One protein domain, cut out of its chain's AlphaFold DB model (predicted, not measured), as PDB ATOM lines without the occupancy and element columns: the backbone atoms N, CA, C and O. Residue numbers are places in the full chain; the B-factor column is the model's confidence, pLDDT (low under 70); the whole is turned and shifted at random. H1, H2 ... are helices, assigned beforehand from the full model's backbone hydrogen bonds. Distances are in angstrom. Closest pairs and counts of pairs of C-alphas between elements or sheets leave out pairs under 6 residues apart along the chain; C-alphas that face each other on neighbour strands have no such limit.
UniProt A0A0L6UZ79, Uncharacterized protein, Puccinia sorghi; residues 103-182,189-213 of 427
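AT A GLANCE: This is residues 103 to 182 and 189 to 213 of the 427 residues of an uncharacterized protein of Puccinia sorghi (UniProt A0A0L6UZ79). A hairpin of two helices, H4 and H5, opened to a V, makes the core; H1 packs along H5 on one side of it, and H7 crosses both hairpin helices on the other side. Short H2 and H3 lead from the end of H1 round to the beginning of H4, and short H6 makes a corner at the end of H5. The printed part has 105 residues with seven named helices, H1 to H7 in order, and no named strand: all helix, with mostly crossed packing. It is compact, with a radius of gyration of the C-alphas of 13.1 A, and spans 35 by 31 by 29 A.

IN THESE COORDINATES: Find C-alpha 104 at (-27.186, -9.310, 57.394); from there H1, residues 104 to 118, runs 21.2 A. Next come H2, residues 122 to 126, and H3, residues 128 to 135. H4, residues 138 to 155, covers 26.6 A, and H5, residues 160 to 175, 22.2 A. H6 is residues 178 to 182; H7, residues 198 to 208, ends at C-alpha 208, (-27.452, -19.485, 35.115).

HOW THE PARTS SIT: Start at the hubs, H4 and H5: their closest C-alphas, Leu 151 and Phe 163, are 6.1 A apart in this helical hairpin. H1 touches H5 at a shallow tilt of 30 degrees, the same way, closest at C-alphas Leu 115 and Leu 169, 5.1 A. H7 touches H4 at C-alphas Leu 148 and Gly 199, 4.8 A. H7 is about perpendicular to H5, at 76 degrees. H1 and H7 are apart. Every O i to N i+4 pair is within hydrogen-bond range in H1, H2, H3, H5, H6 and H7; in H4, 11 of 14 are.

THE WHOLE: C-alphas Gly 120 and Ser 193, the two farthest apart, are 36.8 A from each other. Residues 183 to 188 are not printed, and C-alphas 182 and 189 stand 11.0 A apart across this cut. The links that are printed whole are tight. Mean pLDDT of the printed part is 71.2, with residues 103 to 134 among those under 70.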
ATOM      1  N   ASN A 103     -23.927  -8.491  60.723       65.88
ATOM      2  CA  ASN A 103     -25.358  -8.239  60.612       65.88
ATOM      3  C   ASN A 103     -25.834  -8.180  59.147       65.88
ATOM      4  O   ASN A 103     -25.615  -7.193  58.440       65.88
ATOM      5  N   ASN A 104     -26.584  -9.199  58.728       63.34
ATOM      6  CA  ASN A 104     -27.186  -9.310  57.394       63.34
ATOM      7  C   ASN A 104     -28.113  -8.129  57.016       63.34
ATOM      8  O   ASN A 104     -28.247  -7.819  55.833       63.34
ATOM      9  N   LYS A 105     -28.710  -7.406  57.985       60.91
ATOM     10  CA  LYS A 105     -29.530  -6.203  57.703       60.91
ATOM     11  C   LYS A 105     -28.692  -5.045  57.151       60.91
ATOM     12  O   LYS A 105     -29.145  -4.302  56.283       60.91
ATOM     13  N   LEU A 106     -27.461  -4.900  57.636       64.31
ATOM     14  CA  LEU A 106     -26.539  -3.866  57.161       64.31
ATOM     15  C   LEU A 106     -26.067  -4.176  55.742       64.31
ATOM     16  O   LEU A 106     -25.995  -3.280  54.906       64.31
ATOM     17  N   LEU A 107     -25.835  -5.456  55.446       64.75
ATOM     18  CA  LEU A 107     -25.459  -5.907  54.111       64.75
ATOM     19  C   LEU A 107     -26.561  -5.636  53.075       64.75
ATOM     20  O   LEU A 107     -26.267  -5.095  52.014       64.75
ATOM     21  N   LEU A 108     -27.828  -5.919  53.415       64.94
ATOM     22  CA  LEU A 108     -28.988  -5.545  52.591       64.94
ATOM     23  C   LEU A 108     -28.985  -4.051  52.276       64.94
ATOM     24  O   LEU A 108     -29.218  -3.648  51.145       64.94
ATOM     25  N   THR A 109     -28.701  -3.231  53.280       63.47
ATOM     26  CA  THR A 109     -28.709  -1.774  53.150       63.47
ATOM     27  C   THR A 109     -27.649  -1.295  52.161       63.47
ATOM     28  O   THR A 109     -27.943  -0.462  51.303       63.47
ATOM     29  N   VAL A 110     -26.440  -1.858  52.242       67.25
ATOM     30  CA  VAL A 110     -25.358  -1.589  51.285       67.25
ATOM     31  C   VAL A 110     -25.740  -2.074  49.887       67.25
ATOM     32  O   VAL A 110     -25.584  -1.324  48.928       67.25
ATOM     33  N   GLY A 111     -26.307  -3.279  49.770       67.88
ATOM     34  CA  GLY A 111     -26.786  -3.829  48.501       67.88
ATOM     35  C   GLY A 111     -27.858  -2.954  47.844       67.88
ATOM     36  O   GLY A 111     -27.746  -2.651  46.662       67.88
ATOM     37  N   VAL A 112     -28.846  -2.472  48.606       65.00
ATOM     38  CA  VAL A 112     -29.892  -1.553  48.118       65.00
ATOM     39  C   VAL A 112     -29.292  -0.212  47.697       65.00
ATOM     40  O   VAL A 112     -29.711   0.352  46.690       65.00
ATOM     41  N   LEU A 113     -28.315   0.311  48.442       64.19
ATOM     42  CA  LEU A 113     -27.646   1.565  48.097       64.19
ATOM     43  C   LEU A 113     -26.877   1.431  46.781       64.19
ATOM     44  O   LEU A 113     -27.065   2.250  45.885       64.19
ATOM     45  N   MET A 114     -26.085   0.368  46.639       66.75
ATOM     46  CA  MET A 114     -25.391   0.058  45.391       66.75
ATOM     47  C   MET A 114     -26.389  -0.145  44.250       66.75
ATOM     48  O   MET A 114     -26.217   0.446  43.190       66.75
ATOM     49  N   LEU A 115     -27.472  -0.891  44.481       65.06
ATOM     50  CA  LEU A 115     -28.510  -1.132  43.483       65.06
ATOM     51  C   LEU A 115     -29.172   0.176  43.026       65.06
ATOM     52  O   LEU A 115     -29.318   0.396  41.834       65.06
ATOM     53  N   ASN A 116     -29.513   1.086  43.939       63.44
ATOM     54  CA  ASN A 116     -30.082   2.393  43.592       63.44
ATOM     55  C   ASN A 116     -29.114   3.287  42.804       63.44
ATOM     56  O   ASN A 116     -29.557   4.157  42.050       63.44
ATOM     57  N   CYS A 117     -27.802   3.103  42.964       58.81
ATOM     58  CA  CYS A 117     -26.814   3.818  42.159       58.81
ATOM     59  C   CYS A 117     -26.782   3.330  40.702       58.81
ATOM     60  O   CYS A 117     -26.465   4.132  39.822       58.81
ATOM     61  N   VAL A 118     -27.114   2.058  40.457       58.91
ATOM     62  CA  VAL A 118     -26.968   1.403  39.146       58.91
ATOM     63  C   VAL A 118     -28.293   1.207  38.402       58.91
ATOM     64  O   VAL A 118     -28.322   1.266  37.177       58.91
ATOM     65  N   HIS A 119     -29.396   1.025  39.130       62.81
ATOM     66  CA  HIS A 119     -30.669   0.583  38.573       62.81
ATOM     67  C   HIS A 119     -31.284   1.609  37.618       62.81
ATOM     68  O   HIS A 119     -31.480   2.777  37.970       62.81
ATOM     69  N   GLY A 120     -31.626   1.154  36.408       57.72
ATOM     70  CA  GLY A 120     -32.341   1.950  35.407       57.72
ATOM     71  C   GLY A 120     -31.543   3.126  34.833       57.72
ATOM     72  O   GLY A 120     -32.119   3.977  34.155       57.72
ATOM     73  N   ASN A 121     -30.237   3.203  35.104       61.34
ATOM     74  CA  ASN A 121     -29.363   4.220  34.538       61.34
ATOM     75  C   ASN A 121     -27.991   3.616  34.184       61.34
ATOM     76  O   ASN A 121     -27.036   3.751  34.958       61.34
ATOM     77  N   PRO A 122     -27.872   2.977  33.004       57.94
ATOM     78  CA  PRO A 122     -26.624   2.361  32.574       57.94
ATOM     79  C   PRO A 122     -25.493   3.386  32.445       57.94
ATOM     80  O   PRO A 122     -24.351   3.024  32.670       57.94
ATOM     81  N   GLU A 123     -25.765   4.675  32.203       56.47
ATOM     82  CA  GLU A 123     -24.727   5.718  32.150       56.47
ATOM     83  C   GLU A 123     -24.018   5.941  33.494       56.47
ATOM     84  O   GLU A 123     -22.834   6.273  33.516       56.47
ATOM     85  N   ARG A 124     -24.690   5.722  34.633       55.91
ATOM     86  CA  ARG A 124     -24.056   5.806  35.966       55.91
ATOM     87  C   ARG A 124     -23.084   4.662  36.230       55.91
ATOM     88  O   ARG A 124     -22.151   4.832  37.011       55.91
ATOM     89  N   MET A 125     -23.290   3.537  35.558       54.91
ATOM     90  CA  MET A 125     -22.389   2.393  35.593       54.91
ATOM     91  C   MET A 125     -21.326   2.424  34.492       54.91
ATOM     92  O   MET A 125     -20.166   2.134  34.769       54.91
ATOM     93  N   CYS A 126     -21.702   2.831  33.275       45.75
ATOM     94  CA  CYS A 126     -20.819   3.099  32.135       45.75
ATOM     95  C   CYS A 126     -19.900   4.294  32.371       45.75
ATOM     96  O   CYS A 126     -18.867   4.407  31.715       45.75
ATOM     97  N   SER A 127     -20.260   5.205  33.282       51.22
ATOM     98  CA  SER A 127     -19.310   6.112  33.909       51.22
ATOM     99  C   SER A 127     -18.241   5.228  34.549       51.22
ATOM    100  O   SER A 127     -18.412   4.812  35.698       51.22
ATOM    101  N   LEU A 128     -17.172   4.947  33.783       46.56
ATOM    102  CA  LEU A 128     -16.027   4.076  34.098       46.56
ATOM    103  C   LEU A 128     -15.693   4.081  35.593       46.56
ATOM    104  O   LEU A 128     -15.493   3.049  36.215       46.56
ATOM    105  N   PHE A 129     -15.764   5.264  36.198       52.34
ATOM    106  CA  PHE A 129     -15.579   5.491  37.616       52.34
ATOM    107  C   PHE A 129     -16.279   4.515  38.569       52.34
ATOM    108  O   PHE A 129     -15.635   4.142  39.538       52.34
ATOM    109  N   LEU A 130     -17.546   4.119  38.389       55.50
ATOM    110  CA  LEU A 130     -18.250   3.348  39.430       55.50
ATOM    111  C   LEU A 130     -17.949   1.848  39.346       55.50
ATOM    112  O   LEU A 130     -17.597   1.253  40.361       55.50
ATOM    113  N   PHE A 131     -18.019   1.255  38.154       60.62
ATOM    114  CA  PHE A 131     -17.652  -0.148  37.949       60.62
ATOM    115  C   PHE A 131     -16.156  -0.377  38.195       60.62
ATOM    116  O   PHE A 131     -15.797  -1.277  38.955       60.62
ATOM    117  N   ASP A 132     -15.284   0.479  37.651       63.19
ATOM    118  CA  ASP A 132     -13.843   0.379  37.895       63.19
ATOM    119  C   ASP A 132     -13.537   0.635  39.379       63.19
ATOM    120  O   ASP A 132     -12.720  -0.061  39.979       63.19
ATOM    121  N   SER A 133     -14.275   1.531  40.049       65.38
ATOM    122  CA  SER A 133     -14.154   1.660  41.508       65.38
ATOM    123  C   SER A 133     -14.586   0.397  42.248       65.38
ATOM    124  O   SER A 133     -13.958   0.037  43.241       65.38
ATOM    125  N   LEU A 134     -15.639  -0.284  41.798       65.56
ATOM    126  CA  LEU A 134     -16.143  -1.493  42.445       65.56
ATOM    127  C   LEU A 134     -15.274  -2.724  42.192       65.56
ATOM    128  O   LEU A 134     -15.239  -3.599  43.046       65.56
ATOM    129  N   ILE A 135     -14.566  -2.809  41.072       70.00
ATOM    130  CA  ILE A 135     -13.803  -4.012  40.713       70.00
ATOM    131  C   ILE A 135     -12.296  -3.815  40.812       70.00
ATOM    132  O   ILE A 135     -11.601  -4.714  41.290       70.00
ATOM    133  N   GLU A 136     -11.784  -2.649  40.422       68.56
ATOM    134  CA  GLU A 136     -10.345  -2.377  40.378       68.56
ATOM    135  C   GLU A 136      -9.812  -1.819  41.699       68.56
ATOM    136  O   GLU A 136      -8.640  -2.015  42.030       68.56
ATOM    137  N   THR A 137     -10.647  -1.155  42.509       66.56
ATOM    138  CA  THR A 137     -10.182  -0.698  43.825       66.56
ATOM    139  C   THR A 137     -10.193  -1.839  44.832       66.56
ATOM    140  O   THR A 137     -11.137  -2.621  44.927       66.56
ATOM    141  N   SER A 138      -9.169  -1.874  45.689       65.69
ATOM    142  CA  SER A 138      -9.060  -2.872  46.765       65.69
ATOM    143  C   SER A 138     -10.252  -2.900  47.733       65.69
ATOM    144  O   SER A 138     -10.411  -3.863  48.478       65.69
ATOM    145  N   VAL A 139     -11.055  -1.835  47.787       64.38
ATOM    146  CA  VAL A 139     -12.215  -1.719  48.682       64.38
ATOM    147  C   VAL A 139     -13.476  -2.166  47.993       64.38
ATOM    148  O   VAL A 139     -14.205  -2.957  48.577       64.38
ATOM    149  N   GLY A 140     -13.712  -1.682  46.773       67.75
ATOM    150  CA  GLY A 140     -14.827  -2.136  45.959       67.75
ATOM    151  C   GLY A 140     -14.767  -3.643  45.766       67.75
ATOM    152  O   GLY A 140     -15.742  -4.333  46.049       67.75
ATOM    153  N   ASN A 141     -13.584  -4.154  45.411       72.75
ATOM    154  CA  ASN A 141     -13.362  -5.575  45.198       72.75
ATOM    155  C   ASN A 141     -13.721  -6.381  46.454       72.75
ATOM    156  O   ASN A 141     -14.546  -7.284  46.383       72.75
ATOM    157  N   LYS A 142     -13.207  -5.968  47.623       71.44
ATOM    158  CA  LYS A 142     -13.551  -6.581  48.915       71.44
ATOM    159  C   LYS A 142     -15.039  -6.473  49.239       71.44
ATOM    160  O   LYS A 142     -15.605  -7.430  49.745       71.44
ATOM    161  N   ALA A 143     -15.676  -5.335  48.968       69.94
ATOM    162  CA  ALA A 143     -17.109  -5.157  49.184       69.94
ATOM    163  C   ALA A 143     -17.923  -6.140  48.349       69.94
ATOM    164  O   ALA A 143     -18.825  -6.793  48.871       69.94
ATOM    165  N   MET A 144     -17.549  -6.288  47.080       76.75
ATOM    166  CA  MET A 144     -18.156  -7.238  46.165       76.75
ATOM    167  C   MET A 144     -17.927  -8.679  46.623       76.75
ATOM    168  O   MET A 144     -18.888  -9.434  46.730       76.75
ATOM    169  N   THR A 145     -16.698  -9.039  47.006       80.12
ATOM    170  CA  THR A 145     -16.386 -10.359  47.576       80.12
ATOM    171  C   THR A 145     -17.255 -10.656  48.779       80.12
ATOM    172  O   THR A 145     -17.858 -11.715  48.852       80.12
ATOM    173  N   MET A 146     -17.404  -9.704  49.694       74.56
ATOM    174  CA  MET A 146     -18.192  -9.910  50.904       74.56
ATOM    175  C   MET A 146     -19.695 -10.010  50.640       74.56
ATOM    176  O   MET A 146     -20.369 -10.788  51.314       74.56
ATOM    177  N   LEU A 147     -20.227  -9.249  49.680       76.12
ATOM    178  CA  LEU A 147     -21.616  -9.377  49.234       76.12
ATOM    179  C   LEU A 147     -21.863 -10.757  48.612       76.12
ATOM    180  O   LEU A 147     -22.843 -11.413  48.959       76.12
ATOM    181  N   LEU A 148     -20.953 -11.214  47.749       79.88
ATOM    182  CA  LEU A 148     -21.074 -12.485  47.037       79.88
ATOM    183  C   LEU A 148     -20.826 -13.708  47.933       79.88
ATOM    184  O   LEU A 148     -21.557 -14.685  47.846       79.88
ATOM    185  N   GLU A 149     -19.835 -13.676  48.823       77.81
ATOM    186  CA  GLU A 149     -19.552 -14.782  49.752       77.81
ATOM    187  C   GLU A 149     -20.673 -14.977  50.774       77.81
ATOM    188  O   GLU A 149     -20.921 -16.093  51.229       77.81
ATOM    189  N   ARG A 150     -21.374 -13.898  51.137       73.69
ATOM    190  CA  ARG A 150     -22.500 -13.974  52.071       73.69
ATOM    191  C   ARG A 150     -23.811 -14.366  51.412       73.69
ATOM    192  O   ARG A 150     -24.732 -14.704  52.146       73.69
ATOM    193  N   LEU A 151     -23.903 -14.379  50.081       69.56
ATOM    194  CA  LEU A 151     -25.115 -14.824  49.392       69.56
ATOM    195  C   LEU A 151     -25.497 -16.256  49.765       69.56
ATOM    196  O   LEU A 151     -26.668 -16.505  50.026       69.56
ATOM    197  N   ASP A 152     -24.524 -17.163  49.879       61.31
ATOM    198  CA  ASP A 152     -24.805 -18.546  50.278       61.31
ATOM    199  C   ASP A 152     -25.330 -18.632  51.727       61.31
ATOM    200  O   ASP A 152     -26.236 -19.407  51.997       61.31
ATOM    201  N   GLY A 153     -24.843 -17.789  52.650       63.53
ATOM    202  CA  GLY A 153     -25.356 -17.736  54.030       63.53
ATOM    203  C   GLY A 153     -26.689 -16.991  54.184       63.53
ATOM    204  O   GLY A 153     -27.379 -17.164  55.185       63.53
ATOM    205  N   LEU A 154     -27.055 -16.156  53.208       61.31
ATOM    206  CA  LEU A 154     -28.343 -15.458  53.152       61.31
ATOM    207  C   LEU A 154     -29.466 -16.325  52.577       61.31
ATOM    208  O   LEU A 154     -30.623 -15.967  52.754       61.31
ATOM    209  N   LEU A 155     -29.136 -17.427  51.895       56.12
ATOM    210  CA  LEU A 155     -30.114 -18.417  51.435       56.12
ATOM    211  C   LEU A 155     -30.740 -19.192  52.604       56.12
ATOM    212  O   LEU A 155     -31.903 -19.578  52.521       56.12
ATOM    213  N   ASP A 156     -29.976 -19.398  53.679       54.41
ATOM    214  CA  ASP A 156     -30.416 -20.139  54.868       54.41
ATOM    215  C   ASP A 156     -31.140 -19.249  55.897       54.41
ATOM    216  O   ASP A 156     -31.876 -19.742  56.752       54.41
ATOM    217  N   ASP A 157     -30.933 -17.933  55.828       54.59
ATOM    218  CA  ASP A 157     -31.620 -16.936  56.649       54.59
ATOM    219  C   ASP A 157     -32.943 -16.586  55.937       54.59
ATOM    220  O   ASP A 157     -32.924 -16.307  54.744       54.59
ATOM    221  N   GLU A 158     -34.093 -16.557  56.625       49.31
ATOM    222  CA  GLU A 158     -35.455 -16.324  56.066       49.31
ATOM    223  C   GLU A 158     -35.669 -14.932  55.402       49.31
ATOM    224  O   GLU A 158     -36.777 -14.402  55.323       49.31
ATOM    225  N   ARG A 159     -34.601 -14.273  54.953       58.19
ATOM    226  CA  ARG A 159     -34.573 -12.934  54.372       58.19
ATOM    227  C   ARG A 159     -34.287 -12.999  52.877       58.19
ATOM    228  O   ARG A 159     -33.334 -12.389  52.392       58.19
ATOM    229  N   GLU A 160     -35.189 -13.662  52.162       61.72
ATOM    230  CA  GLU A 160     -35.277 -13.765  50.694       61.72
ATOM    231  C   GLU A 160     -34.996 -12.419  49.985       61.72
ATOM    232  O   GLU A 160     -34.314 -12.350  48.967       61.72
ATOM    233  N   VAL A 161     -35.413 -11.305  50.599       62.09
ATOM    234  CA  VAL A 161     -35.211  -9.937  50.091       62.09
ATOM    235  C   VAL A 161     -33.729  -9.551  49.933       62.09
ATOM    236  O   VAL A 161     -33.391  -8.820  49.004       62.09
ATOM    237  N   VAL A 162     -32.824 -10.006  50.812       64.19
ATOM    238  CA  VAL A 162     -31.385  -9.669  50.715       64.19
ATOM    239  C   VAL A 162     -30.738 -10.377  49.543       64.19
ATOM    240  O   VAL A 162     -29.976  -9.762  48.797       64.19
ATOM    241  N   PHE A 163     -31.079 -11.648  49.374       67.31
ATOM    242  CA  PHE A 163     -30.640 -12.449  48.249       67.31
ATOM    243  C   PHE A 163     -31.071 -11.803  46.925       67.31
ATOM    244  O   PHE A 163     -30.220 -11.500  46.088       67.31
ATOM    245  N   GLU A 164     -32.357 -11.464  46.791       71.62
ATOM    246  CA  GLU A 164     -32.914 -10.805  45.603       71.62
ATOM    247  C   GLU A 164     -32.219  -9.477  45.273       71.62
ATOM    248  O   GLU A 164     -31.911  -9.199  44.115       71.62
ATOM    249  N   VAL A 165     -31.920  -8.654  46.283       70.44
ATOM    250  CA  VAL A 165     -31.241  -7.368  46.071       70.44
ATOM    251  C   VAL A 165     -29.824  -7.558  45.543       70.44
ATOM    252  O   VAL A 165     -29.431  -6.849  44.617       70.44
ATOM    253  N   ILE A 166     -29.048  -8.489  46.104       72.06
ATOM    254  CA  ILE A 166     -27.665  -8.704  45.663       72.06
ATOM    255  C   ILE A 166     -27.652  -9.389  44.289       72.06
ATOM    256  O   ILE A 166     -26.883  -8.975  43.426       72.06
ATOM    257  N   VAL A 167     -28.534 -10.361  44.032       77.62
ATOM    258  CA  VAL A 167     -28.683 -10.967  42.697       77.62
ATOM    259  C   VAL A 167     -29.070  -9.909  41.667       77.62
ATOM    260  O   VAL A 167     -28.447  -9.838  40.608       77.62
ATOM    261  N   LYS A 168     -30.043  -9.043  41.975       80.56
ATOM    262  CA  LYS A 168     -30.438  -7.943  41.089       80.56
ATOM    263  C   LYS A 168     -29.286  -6.963  40.865       80.56
ATOM    264  O   LYS A 168     -29.053  -6.578  39.729       80.56
ATOM    265  N   LEU A 169     -28.531  -6.612  41.905       76.81
ATOM    266  CA  LEU A 169     -27.333  -5.779  41.782       76.81
ATOM    267  C   LEU A 169     -26.306  -6.410  40.837       76.81
ATOM    268  O   LEU A 169     -25.835  -5.743  39.924       76.81
ATOM    269  N   VAL A 170     -25.985  -7.692  41.022       80.81
ATOM    270  CA  VAL A 170     -25.040  -8.414  40.162       80.81
ATOM    271  C   VAL A 170     -25.549  -8.459  38.718       80.81
ATOM    272  O   VAL A 170     -24.781  -8.176  37.805       80.81
ATOM    273  N   ARG A 171     -26.845  -8.707  38.494       81.94
ATOM    274  CA  ARG A 171     -27.450  -8.668  37.151       81.94
ATOM    275  C   ARG A 171     -27.318  -7.296  36.499       81.94
ATOM    276  O   ARG A 171     -26.849  -7.223  35.373       81.94
ATOM    277  N   GLU A 172     -27.654  -6.221  37.208       76.12
ATOM    278  CA  GLU A 172     -27.534  -4.848  36.689       76.12
ATOM    279  C   GLU A 172     -26.074  -4.489  36.377       76.12
ATOM    280  O   GLU A 172     -25.806  -3.811  35.392       76.12
ATOM    281  N   ILE A 173     -25.115  -4.984  37.173       74.12
ATOM    282  CA  ILE A 173     -23.675  -4.838  36.913       74.12
ATOM    283  C   ILE A 173     -23.257  -5.558  35.623       74.12
ATOM    284  O   ILE A 173     -22.381  -5.083  34.899       74.12
ATOM    285  N   MET A 174     -23.852  -6.711  35.342       77.88
ATOM    286  CA  MET A 174     -23.487  -7.551  34.205       77.88
ATOM    287  C   MET A 174     -24.215  -7.152  32.917       77.88
ATOM    288  O   MET A 174     -23.660  -7.361  31.845       77.88
ATOM    289  N   ASP A 175     -25.401  -6.547  33.008       78.50
ATOM    290  CA  ASP A 175     -26.245  -6.167  31.863       78.50
ATOM    291  C   ASP A 175     -25.678  -5.004  31.031       78.50
ATOM    292  O   ASP A 175     -25.974  -4.871  29.849       78.50
ATOM    293  N   ILE A 176     -24.797  -4.183  31.611       70.81
ATOM    294  CA  ILE A 176     -24.228  -3.007  30.932       70.81
ATOM    295  C   ILE A 176     -23.381  -3.378  29.713       70.81
ATOM    296  O   ILE A 176     -23.558  -2.828  28.629       70.81
ATOM    297  N   GLU A 177     -22.424  -4.286  29.900       75.25
ATOM    298  CA  GLU A 177     -21.591  -4.818  28.822       75.25
ATOM    299  C   GLU A 177     -21.209  -6.267  29.176       75.25
ATOM    300  O   GLU A 177     -20.111  -6.531  29.678       75.25
ATOM    301  N   PRO A 178     -22.115  -7.236  28.942       74.00
ATOM    302  CA  PRO A 178     -21.962  -8.603  29.446       74.00
ATOM    303  C   PRO A 178     -20.669  -9.285  28.982       74.00
ATOM    304  O   PRO A 178     -20.050 -10.056  29.711       74.00
ATOM    305  N   ILE A 179     -20.214  -8.970  27.769       76.06
ATOM    306  CA  ILE A 179     -19.031  -9.593  27.169       76.06
ATOM    307  C   ILE A 179     -17.746  -9.209  27.921       76.06
ATOM    308  O   ILE A 179     -16.870 -10.057  28.090       76.06
ATOM    309  N   SER A 180     -17.624  -7.960  28.379       79.12
ATOM    310  CA  SER A 180     -16.416  -7.449  29.042       79.12
ATOM    311  C   SER A 180     -16.516  -7.522  30.569       79.12
ATOM    312  O   SER A 180     -15.542  -7.872  31.239       79.12
ATOM    313  N   GLN A 181     -17.697  -7.245  31.131       80.94
ATOM    314  CA  GLN A 181     -17.861  -7.077  32.573       80.94
ATOM    315  C   GLN A 181     -18.007  -8.395  33.316       80.94
ATOM    316  O   GLN A 181     -17.528  -8.501  34.445       80.94
ATOM    317  N   VAL A 182     -18.600  -9.418  32.694       86.56
ATOM    318  CA  VAL A 182     -18.726 -10.740  33.320       86.56
ATOM    319  C   VAL A 182     -17.351 -11.351  33.616       86.56
ATOM    320  O   VAL A 182     -17.119 -11.701  34.777       86.56
ATOM    321  N   GLN A 189     -12.950 -11.686  41.637       90.81
ATOM    322  CA  GLN A 189     -13.335 -12.489  42.795       90.81
ATOM    323  C   GLN A 189     -12.431 -13.709  43.010       90.81
ATOM    324  O   GLN A 189     -12.707 -14.523  43.891       90.81
ATOM    325  N   ALA A 190     -11.368 -13.884  42.221       88.75
ATOM    326  CA  ALA A 190     -10.454 -15.006  42.380       88.75
ATOM    327  C   ALA A 190      -9.687 -14.923  43.711       88.75
ATOM    328  O   ALA A 190      -9.029 -13.928  44.018       88.75
ATOM    329  N   THR A 191      -9.705 -16.007  44.484       86.19
ATOM    330  CA  THR A 191      -8.877 -16.142  45.687       86.19
ATOM    331  C   THR A 191      -7.651 -16.996  45.351       86.19
ATOM    332  O   THR A 191      -7.833 -18.138  44.938       86.19
ATOM    333  N   PRO A 192      -6.402 -16.524  45.551       82.69
ATOM    334  CA  PRO A 192      -5.198 -17.248  45.110       82.69
ATOM    335  C   PRO A 192      -5.045 -18.676  45.655       82.69
ATOM    336  O   PRO A 192      -4.372 -19.502  45.046       82.69
ATOM    337  N   SER A 193      -5.643 -18.969  46.812       84.50
ATOM    338  CA  SER A 193      -5.608 -20.285  47.454       84.50
ATOM    339  C   SER A 193      -6.700 -21.247  46.974       84.50
ATOM    340  O   SER A 193      -6.676 -22.414  47.362       84.50
ATOM    341  N   GLN A 194      -7.658 -20.787  46.164       84.50
ATOM    342  CA  GLN A 194      -8.823 -21.561  45.741       84.50
ATOM    343  C   GLN A 194      -8.890 -21.657  44.218       84.50
ATOM    344  O   GLN A 194      -8.625 -20.699  43.499       84.50
ATOM    345  N   VAL A 195      -9.283 -22.827  43.712       87.06
ATOM    346  CA  VAL A 195      -9.484 -23.027  42.265       87.06
ATOM    347  C   VAL A 195     -10.747 -22.306  41.776       87.06
ATOM    348  O   VAL A 195     -10.798 -21.823  40.643       87.06
ATOM    349  N   LEU A 196     -11.761 -22.247  42.637       90.62
ATOM    350  CA  LEU A 196     -13.014 -21.536  42.432       90.62
ATOM    351  C   LEU A 196     -13.423 -20.935  43.777       90.62
ATOM    352  O   LEU A 196     -13.664 -21.684  44.725       90.62
ATOM    353  N   SER A 197     -13.465 -19.608  43.872       89.88
ATOM    354  CA  SER A 197     -13.922 -18.945  45.097       89.88
ATOM    355  C   SER A 197     -15.452 -18.983  45.220       89.88
ATOM    356  O   SER A 197     -16.149 -19.116  44.205       89.88
ATOM    357  N   PRO A 198     -16.018 -18.821  46.430       85.25
ATOM    358  CA  PRO A 198     -17.467 -18.706  46.591       85.25
ATOM    359  C   PRO A 198     -18.045 -17.523  45.802       85.25
ATOM    360  O   PRO A 198     -19.100 -17.652  45.185       85.25
ATOM    361  N   GLY A 199     -17.317 -16.401  45.728       85.88
ATOM    362  CA  GLY A 199     -17.719 -15.251  44.917       85.88
ATOM    363  C   GLY A 199     -17.802 -15.576  43.422       85.88
ATOM    364  O   GLY A 199     -18.783 -15.235  42.762       85.88
ATOM    365  N   GLN A 200     -16.824 -16.317  42.895       91.69
ATOM    366  CA  GLN A 200     -16.846 -16.813  41.517       91.69
ATOM    367  C   GLN A 200     -18.003 -17.783  41.262       91.69
ATOM    368  O   GLN A 200     -18.666 -17.692  40.229       91.69
ATOM    369  N   LEU A 201     -18.260 -18.703  42.193       89.38
ATOM    370  CA  LEU A 201     -19.386 -19.630  42.097       89.38
ATOM    371  C   LEU A 201     -20.724 -18.880  42.083       89.38
ATOM    372  O   LEU A 201     -21.607 -19.208  41.294       89.38
ATOM    373  N   CYS A 202     -20.860 -17.855  42.921       86.12
ATOM    374  CA  CYS A 202     -22.052 -17.030  42.986       86.12
ATOM    375  C   CYS A 202     -22.335 -16.316  41.656       86.12
ATOM    376  O   CYS A 202     -23.456 -16.379  41.156       86.12
ATOM    377  N   ILE A 203     -21.313 -15.726  41.032       89.31
ATOM    378  CA  ILE A 203     -21.449 -15.097  39.710       89.31
ATOM    379  C   ILE A 203     -21.963 -16.109  38.675       89.31
ATOM    380  O   ILE A 203     -22.865 -15.788  37.907       89.31
ATOM    381  N   LEU A 204     -21.455 -17.348  38.687       90.44
ATOM    382  CA  LEU A 204     -21.936 -18.406  37.790       90.44
ATOM    383  C   LEU A 204     -23.404 -18.784  38.050       90.44
ATOM    384  O   LEU A 204     -24.140 -19.005  37.093       90.44
ATOM    385  N   LYS A 205     -23.847 -18.826  39.315       87.00
ATOM    386  CA  LYS A 205     -25.264 -19.053  39.662       87.00
ATOM    387  C   LYS A 205     -26.152 -17.909  39.159       87.00
ATOM    388  O   LYS A 205     -27.230 -18.151  38.624       87.00
ATOM    389  N   VAL A 206     -25.698 -16.659  39.300       85.25
ATOM    390  CA  VAL A 206     -26.445 -15.494  38.800       85.25
ATOM    391  C   VAL A 206     -26.581 -15.554  37.279       85.25
ATOM    392  O   VAL A 206     -27.690 -15.354  36.788       85.25
ATOM    393  N   LEU A 207     -25.510 -15.910  36.559       87.25
ATOM    394  CA  LEU A 207     -25.549 -16.141  35.110       87.25
ATOM    395  C   LEU A 207     -26.536 -17.238  34.719       87.25
ATOM    396  O   LEU A 207     -27.296 -17.048  33.781       87.25
ATOM    397  N   GLU A 208     -26.538 -18.373  35.422       86.38
ATOM    398  CA  GLU A 208     -27.452 -19.485  35.115       86.38
ATOM    399  C   GLU A 208     -28.919 -19.055  35.244       86.38
ATOM    400  O   GLU A 208     -29.761 -19.455  34.446       86.38
ATOM    401  N   SER A 209     -29.218 -18.211  36.232       82.62
ATOM    402  CA  SER A 209     -30.565 -17.688  36.489       82.62
ATOM    403  C   SER A 209     -30.968 -16.495  35.612       82.62
ATOM    404  O   SER A 209     -32.014 -15.891  35.854       82.62
ATOM    405  N   SER A 210     -30.114 -16.077  34.679       79.06
ATOM    406  CA  SER A 210     -30.244 -14.831  33.931       79.06
ATOM    407  C   SER A 210     -30.337 -15.091  32.431       79.06
ATOM    408  O   SER A 210     -29.656 -15.961  31.899       79.06
ATOM    409  N   ASP A 211     -31.112 -14.263  31.729       77.81
ATOM    410  CA  ASP A 211     -31.172 -14.263  30.262       77.81
ATOM    411  C   ASP A 211     -29.956 -13.573  29.607       77.81
ATOM    412  O   ASP A 211     -29.929 -13.356  28.392       77.81
ATOM    413  N   LEU A 212     -28.942 -13.197  30.398       76.12
ATOM    414  CA  LEU A 212     -27.767 -12.484  29.913       76.12
ATOM    415  C   LEU A 212     -26.929 -13.363  28.970       76.12
ATOM    416  O   LEU A 212     -26.492 -14.457  29.352       76.12
ATOM    417  N   PRO A 213     -26.621 -12.879  27.753       75.50
ATOM    418  CA  PRO A 213     -25.759 -13.611  26.841       75.50
ATOM    419  C   PRO A 213     -24.352 -13.697  27.435       75.50
ATOM    420  O   PRO A 213     -23.691 -12.686  27.674       75.50
TER     421      PRO A 213